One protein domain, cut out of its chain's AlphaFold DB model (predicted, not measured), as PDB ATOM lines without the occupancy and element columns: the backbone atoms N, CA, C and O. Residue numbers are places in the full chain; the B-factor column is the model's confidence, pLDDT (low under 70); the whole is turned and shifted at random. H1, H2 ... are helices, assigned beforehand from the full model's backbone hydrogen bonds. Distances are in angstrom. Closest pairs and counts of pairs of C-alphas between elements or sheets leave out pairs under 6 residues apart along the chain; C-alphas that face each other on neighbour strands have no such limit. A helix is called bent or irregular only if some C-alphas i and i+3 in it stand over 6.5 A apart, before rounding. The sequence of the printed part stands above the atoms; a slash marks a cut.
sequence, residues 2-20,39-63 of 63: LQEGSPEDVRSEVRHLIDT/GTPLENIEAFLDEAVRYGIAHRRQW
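This is residues 2 to 20 and 39 to 63 of the 63 residues of the protein "Uroporphyrinogen_deCOase domain-containing protein" of marine sediment metagenome (UniProt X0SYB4). Two helices, H1 and the longer H2, lie side by side and run the same way, slightly splayed, closest near their first residues. H2 makes the long axis of a rod, with residues 39 to 41 before it and residues 61 to 63 after it adding to its length, while H1 covers part of one side. The printed part has 44 residues, with two named helices in the order H1, H2 and no named strand; the class is all helix. The whole is only just compact, close to loose, with a radius of gyration of the C-alphas of 10.8 A, and the C-alphas span 38 by 16 by 11 A.

H1, residues 7 to 20, touches H2, residues 42 to 60, with 20 pairs of C-alphas within 8 A. The closest C-alphas of the two helices are those of Pro 7 and Asn 44, 4.9 A apart. Their centres are 8.7 A apart. Their lines stand at a shallow tilt of 32 degrees, and they run the same way. In H1 and H2 every O i to N i+4 pair is within hydrogen-bond range. Neither helix is bent or irregular.

The printed part begins at Leu 2, with its C-alpha at (-17.857, -18.753, 24.019), and residues 2 to 6 come before H1. H1 has 14 residues, from Pro 7, C-alpha at (-23.224, -13.203, 26.724), to Thr 20, and measures 20.1 A from first to last C-alpha. After the cut, residues 39 to 41 come before H2. H2 has 19 residues, from Leu 42 to Arg 60, C-alpha at (-39.857, -26.685, 19.133), and measures 26.7 A. Residues 61 to 63 follow it, and Trp 63 is the chain's last residue.

The two C-alphas farthest apart are those of Gly 39 and Trp 63, at 38.2 A. Residues 21 to 38 are not printed, and the C-alphas of Thr 20 and Gly 39 are 28.5 A apart across the cut. The link from H1 to H2 runs across this cut. The mean pLDDT of the printed part is 96.4, and no printed residue is under 70.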
ATOM      1  N   LEU A   2     -17.736 -18.405  22.584       93.25
ATOM      2  CA  LEU A   2     -17.857 -18.753  24.019       93.25
ATOM      3  C   LEU A   2     -16.752 -18.145  24.908       93.25
ATOM      4  O   LEU A   2     -17.044 -17.664  25.995       93.25
ATOM      5  N   GLN A   3     -15.495 -18.150  24.453       94.44
ATOM      6  CA  GLN A   3     -14.360 -17.647  25.244       94.44
ATOM      7  C   GLN A   3     -14.156 -16.123  25.151       94.44
ATOM      8  O   GLN A   3     -13.654 -15.521  26.089       94.44
ATOM      9  N   GLU A   4     -14.529 -15.510  24.026       93.50
ATOM     10  CA  GLU A   4     -14.114 -14.137  23.669       93.50
ATOM     11  C   GLU A   4     -15.282 -13.171  23.428       93.50
ATOM     12  O   GLU A   4     -15.074 -11.964  23.369       93.50
ATOM     13  N   GLY A   5     -16.498 -13.687  23.232       95.50
ATOM     14  CA  GLY A   5     -17.686 -12.875  22.973       95.50
ATOM     15  C   GLY A   5     -18.365 -12.413  24.257       95.50
ATOM     16  O   GLY A   5     -18.013 -12.841  25.357       95.50
ATOM     17  N   SER A   6     -19.376 -11.567  24.106       98.25
ATOM     18  CA  SER A   6     -20.298 -11.221  25.185       98.25
ATOM     19  C   SER A   6     -21.367 -12.309  25.384       98.25
ATOM     20  O   SER A   6     -21.617 -13.106  24.473       98.25
ATOM     21  N   PRO A   7     -22.078 -12.319  26.527       98.62
ATOM     22  CA  PRO A   7     -23.224 -13.203  26.724       98.62
ATOM     23  C   PRO A   7     -24.305 -13.063  25.642       98.62
ATOM     24  O   PRO A   7     -24.938 -14.053  25.287       98.62
ATOM     25  N   GLU A   8     -24.513 -11.862  25.093       98.56
ATOM     26  CA  GLU A   8     -25.500 -11.651  24.025       98.56
ATOM     27  C   GLU A   8     -25.035 -12.254  22.696       98.56
ATOM     28  O   GLU A   8     -25.826 -12.911  22.020       98.56
ATOM     29  N   ASP A   9     -23.742 -12.134  22.367       98.44
ATOM     30  CA  ASP A   9     -23.167 -12.830  21.207       98.44
ATOM     31  C   ASP A   9     -23.376 -14.341  21.351       98.44
ATOM     32  O   ASP A   9     -23.750 -15.020  20.393       98.44
ATOM     33  N   VAL A  10     -23.212 -14.863  22.577       98.44
ATOM     34  CA  VAL A  10     -23.488 -16.268  22.890       98.44
ATOM     35  C   VAL A  10     -24.931 -16.659  22.591       98.44
ATOM     36  O   VAL A  10     -25.165 -17.650  21.896       98.44
ATOM     37  N   ARG A  11     -25.898 -15.878  23.076       98.69
ATOM     38  CA  ARG A  11     -27.325 -16.149  22.857       98.69
ATOM     39  C   ARG A  11     -27.702 -16.072  21.382       98.69
ATOM     40  O   ARG A  11     -28.396 -16.960  20.888       98.69
ATOM     41  N   SER A  12     -27.234 -15.043  20.677       98.50
ATOM     42  CA  SER A  12     -27.533 -14.816  19.260       98.50
ATOM     43  C   SER A  12     -27.143 -16.013  18.392       98.50
ATOM     44  O   SER A  12     -27.929 -16.514  17.591       98.50
ATOM     45  N   GLU A  13     -25.948 -16.538  18.602       98.19
ATOM     46  CA  GLU A  13     -25.428 -17.663  17.828       98.19
ATOM     47  C   GLU A  13     -26.067 -19.000  18.225       98.19
ATOM     48  O   GLU A  13     -26.305 -19.847  17.368       98.19
ATOM     49  N   VAL A  14     -26.428 -19.195  19.501       98.38
ATOM     50  CA  VAL A  14     -27.250 -20.350  19.906       98.38
ATOM     51  C   VAL A  14     -28.577 -20.357  19.145       98.38
ATOM     52  O   VAL A  14     -28.965 -21.400  18.612       98.38
ATOM     53  N   ARG A  15     -29.251 -19.204  19.045       98.44
ATOM     54  CA  ARG A  15     -30.479 -19.064  18.245       98.44
ATOM     55  C   ARG A  15     -30.209 -19.347  16.774       98.44
ATOM     56  O   ARG A  15     -30.908 -20.169  16.194       98.44
ATOM     57  N   HIS A  16     -29.150 -18.766  16.211       98.25
ATOM     58  CA  HIS A  16     -28.755 -18.992  14.821       98.25
ATOM     59  C   HIS A  16     -28.557 -20.483  14.503       98.25
ATOM     60  O   HIS A  16     -29.076 -20.978  13.501       98.25
ATOM     61  N   LEU A  17     -27.860 -21.226  15.368       97.88
ATOM     62  CA  LEU A  17     -27.656 -22.665  15.201       97.88
ATOM     63  C   LEU A  17     -28.974 -23.444  15.304       97.88
ATOM     64  O   LEU A  17     -29.205 -24.354  14.506       97.88
ATOM     65  N   ILE A  18     -29.842 -23.099  16.259       97.50
ATOM     66  CA  ILE A  18     -31.152 -23.745  16.422       97.50
ATOM     67  C   ILE A  18     -32.048 -23.475  15.210       97.50
ATOM     68  O   ILE A  18     -32.645 -24.415  14.696       97.50
ATOM     69  N   ASP A  19     -32.091 -22.246  14.702       97.25
ATOM     70  CA  ASP A  19     -32.890 -21.886  13.526       97.25
ATOM     71  C   ASP A  19     -32.363 -22.541  12.242       97.25
ATOM     72  O   ASP A  19     -33.132 -22.863  11.337       97.25
ATOM     73  N   THR A  20     -31.051 -22.770  12.163       97.06
ATOM     74  CA  THR A  20     -30.408 -23.366  10.984       97.06
ATOM     75  C   THR A  20     -30.560 -24.887  10.944       97.06
ATOM     76  O   THR A  20     -30.795 -25.470   9.882       97.06
ATOM     77  N   GLY A  39     -10.410 -20.091  31.327       94.25
ATOM     78  CA  GLY A  39     -10.621 -18.697  30.934       94.25
ATOM     79  C   GLY A  39     -11.910 -18.439  30.150       94.25
ATOM     80  O   GLY A  39     -12.167 -17.288  29.819       94.25
ATOM     81  N   THR A  40     -12.738 -19.457  29.883       96.81
ATOM     82  CA  THR A  40     -14.102 -19.225  29.377       96.81
ATOM     83  C   THR A  40     -14.924 -18.523  30.470       96.81
ATOM     84  O   THR A  40     -15.032 -19.084  31.565       96.81
ATOM     85  N   PRO A  41     -15.498 -17.332  30.209       97.69
ATOM     86  CA  PRO A  41     -16.308 -16.623  31.197       97.69
ATOM     87  C   PRO A  41     -17.529 -17.447  31.622       97.69
ATOM     88  O   PRO A  41     -18.172 -18.097  30.792       97.69
ATOM     89  N   LEU A  42     -17.858 -17.437  32.916       97.94
ATOM     90  CA  LEU A  42     -18.973 -18.228  33.452       97.94
ATOM     91  C   LEU A  42     -20.316 -17.737  32.912       97.94
ATOM     92  O   LEU A  42     -21.173 -18.547  32.577       97.94
ATOM     93  N   GLU A  43     -20.464 -16.426  32.751       98.50
ATOM     94  CA  GLU A  43     -21.631 -15.775  32.165       98.50
ATOM     95  C   GLU A  43     -21.888 -16.225  30.720       98.50
ATOM     96  O   GLU A  43     -23.037 -16.339  30.300       98.50
ATOM     97  N   ASN A  44     -20.832 -16.559  29.973       98.38
ATOM     98  CA  ASN A  44     -20.953 -17.084  28.616       98.38
ATOM     99  C   ASN A  44     -21.382 -18.554  28.622       98.38
ATOM    100  O   ASN A  44     -22.179 -18.968  27.783       98.38
ATOM    101  N   ILE A  45     -20.890 -19.346  29.578       98.00
ATOM    102  CA  ILE A  45     -21.338 -20.734  29.763       98.00
ATOM    103  C   ILE A  45     -22.814 -20.754  30.176       98.00
ATOM    104  O   ILE A  45     -23.597 -21.524  29.618       98.00
ATOM    105  N   GLU A  46     -23.209 -19.888  31.109       98.38
ATOM    106  CA  GLU A  46     -24.598 -19.735  31.539       98.38
ATOM    107  C   GLU A  46     -25.490 -19.291  30.379       98.38
ATOM    108  O   GLU A  46     -26.512 -19.926  30.130       98.38
ATOM    109  N   ALA A  47     -25.084 -18.271  29.617       98.62
ATOM    110  CA  ALA A  47     -25.817 -17.813  28.441       98.62
ATOM    111  C   ALA A  47     -26.012 -18.929  27.407       98.62
ATOM    112  O   ALA A  47     -27.114 -19.090  26.886       98.62
ATOM    113  N   PHE A  48     -24.978 -19.734  27.147       98.19
ATOM    114  CA  PHE A  48     -25.063 -20.871  26.231       98.19
ATOM    115  C   PHE A  48     -26.073 -21.921  26.704       98.19
ATOM    116  O   PHE A  48     -26.949 -22.320  25.936       98.19
ATOM    117  N   LEU A  49     -25.968 -22.361  27.961       98.06
ATOM    118  CA  LEU A  49     -26.834 -23.405  28.514       98.06
ATOM    119  C   LEU A  49     -28.288 -22.931  28.654       98.06
ATOM    120  O   LEU A  49     -29.209 -23.649  28.265       98.06
ATOM    121  N   ASP A  50     -28.495 -21.725  29.182       98.62
ATOM    122  CA  ASP A  50     -29.818 -21.138  29.400       98.62
ATOM    123  C   ASP A  50     -30.553 -20.906  28.074       98.62
ATOM    124  O   ASP A  50     -31.706 -21.320  27.922       98.62
ATOM    125  N   GLU A  51     -29.882 -20.316  27.081       98.56
ATOM    126  CA  GLU A  51     -30.495 -20.049  25.780       98.56
ATOM    127  C   GLU A  51     -30.779 -21.342  25.014       98.56
ATOM    128  O   GLU A  51     -31.868 -21.492  24.455       98.56
ATOM    129  N   ALA A  52     -29.860 -22.315  25.041       98.00
ATOM    130  CA  ALA A  52     -30.051 -23.598  24.365       98.00
ATOM    131  C   ALA A  52     -31.308 -24.324  24.870       98.00
ATOM    132  O   ALA A  52     -32.043 -24.923  24.081       98.00
ATOM    133  N   VAL A  53     -31.585 -24.237  26.175       97.56
ATOM    134  CA  VAL A  53     -32.787 -24.818  26.781       97.56
ATOM    135  C   VAL A  53     -34.022 -23.970  26.478       97.56
ATOM    136  O   VAL A  53     -34.999 -24.494  25.940       97.56
ATOM    137  N   ARG A  54     -34.015 -22.671  26.803       98.06
ATOM    138  CA  ARG A  54     -35.207 -21.814  26.671       98.06
ATOM    139  C   ARG A  54     -35.631 -21.644  25.221       98.06
ATOM    140  O   ARG A  54     -36.788 -21.916  24.891       98.06
ATOM    141  N   TYR A  55     -34.703 -21.230  24.362       97.88
ATOM    142  CA  TYR A  55     -34.982 -21.036  22.947       97.88
ATOM    143  C   TYR A  55     -35.244 -22.371  22.260       97.88
ATOM    144  O   TYR A  55     -36.214 -22.489  21.521       97.88
ATOM    145  N   GLY A  56     -34.474 -23.418  22.577       95.94
ATOM    146  CA  GLY A  56     -34.693 -24.751  22.015       95.94
ATOM    147  C   GLY A  56     -36.080 -25.331  22.325       95.94
ATOM    148  O   GLY A  56     -36.682 -25.975  21.462       95.94
ATOM    149  N   ILE A  57     -36.623 -25.094  23.527       95.25
ATOM    150  CA  ILE A  57     -38.003 -25.471  23.880       95.25
ATOM    151  C   ILE A  57     -39.013 -24.593  23.137       95.25
ATOM    152  O   ILE A  57     -39.974 -25.119  22.576       95.25
ATOM    153  N   ALA A  58     -38.822 -23.271  23.137       95.56
ATOM    154  CA  ALA A  58     -39.737 -22.337  22.488       95.56
ATOM    155  C   ALA A  58     -39.828 -22.579  20.974       95.56
ATOM    156  O   ALA A  58     -40.929 -22.686  20.445       95.56
ATOM    157  N   HIS A  59     -38.687 -22.743  20.303       95.00
ATOM    158  CA  HIS A  59     -38.582 -23.042  18.878       95.00
ATOM    159  C   HIS A  59     -39.286 -24.363  18.529       95.00
ATOM    160  O   HIS A  59     -40.028 -24.432  17.557       95.00
ATOM    161  N   ARG A  60     -39.147 -25.412  19.357       91.25
ATOM    162  CA  ARG A  60     -39.857 -26.685  19.133       91.25
ATOM    163  C   ARG A  60     -41.377 -26.589  19.252       91.25
ATOM    164  O   ARG A  60     -42.060 -27.378  18.617       91.25
ATOM    165  N   ARG A  61     -41.903 -25.661  20.057       91.44
ATOM    166  CA  ARG A  61     -43.355 -25.452  20.226       91.44
ATOM    167  C   ARG A  61     -44.017 -24.741  19.043       91.44
ATOM    168  O   ARG A  61     -45.232 -24.594  19.053       91.44
ATOM    169  N   GLN A  62     -43.239 -24.246  18.081       85.69
ATOM    170  CA  GLN A  62     -43.759 -23.556  16.896       85.69
ATOM    171  C   GLN A  62     -44.238 -24.528  15.806       85.69
ATOM    172  O   GLN A  62     -44.807 -24.083  14.810       85.69
ATOM    173  N   TRP A  63     -44.013 -25.829  16.002       80.06
ATOM    174  CA  TRP A  63     -44.396 -26.907  15.094       80.06
ATOM    175  C   TRP A  63     -45.551 -27.732  15.660       80.06
ATOM    176  O   TRP A  63     -45.586 -27.928  16.899       80.06
TER     177      TRP A  63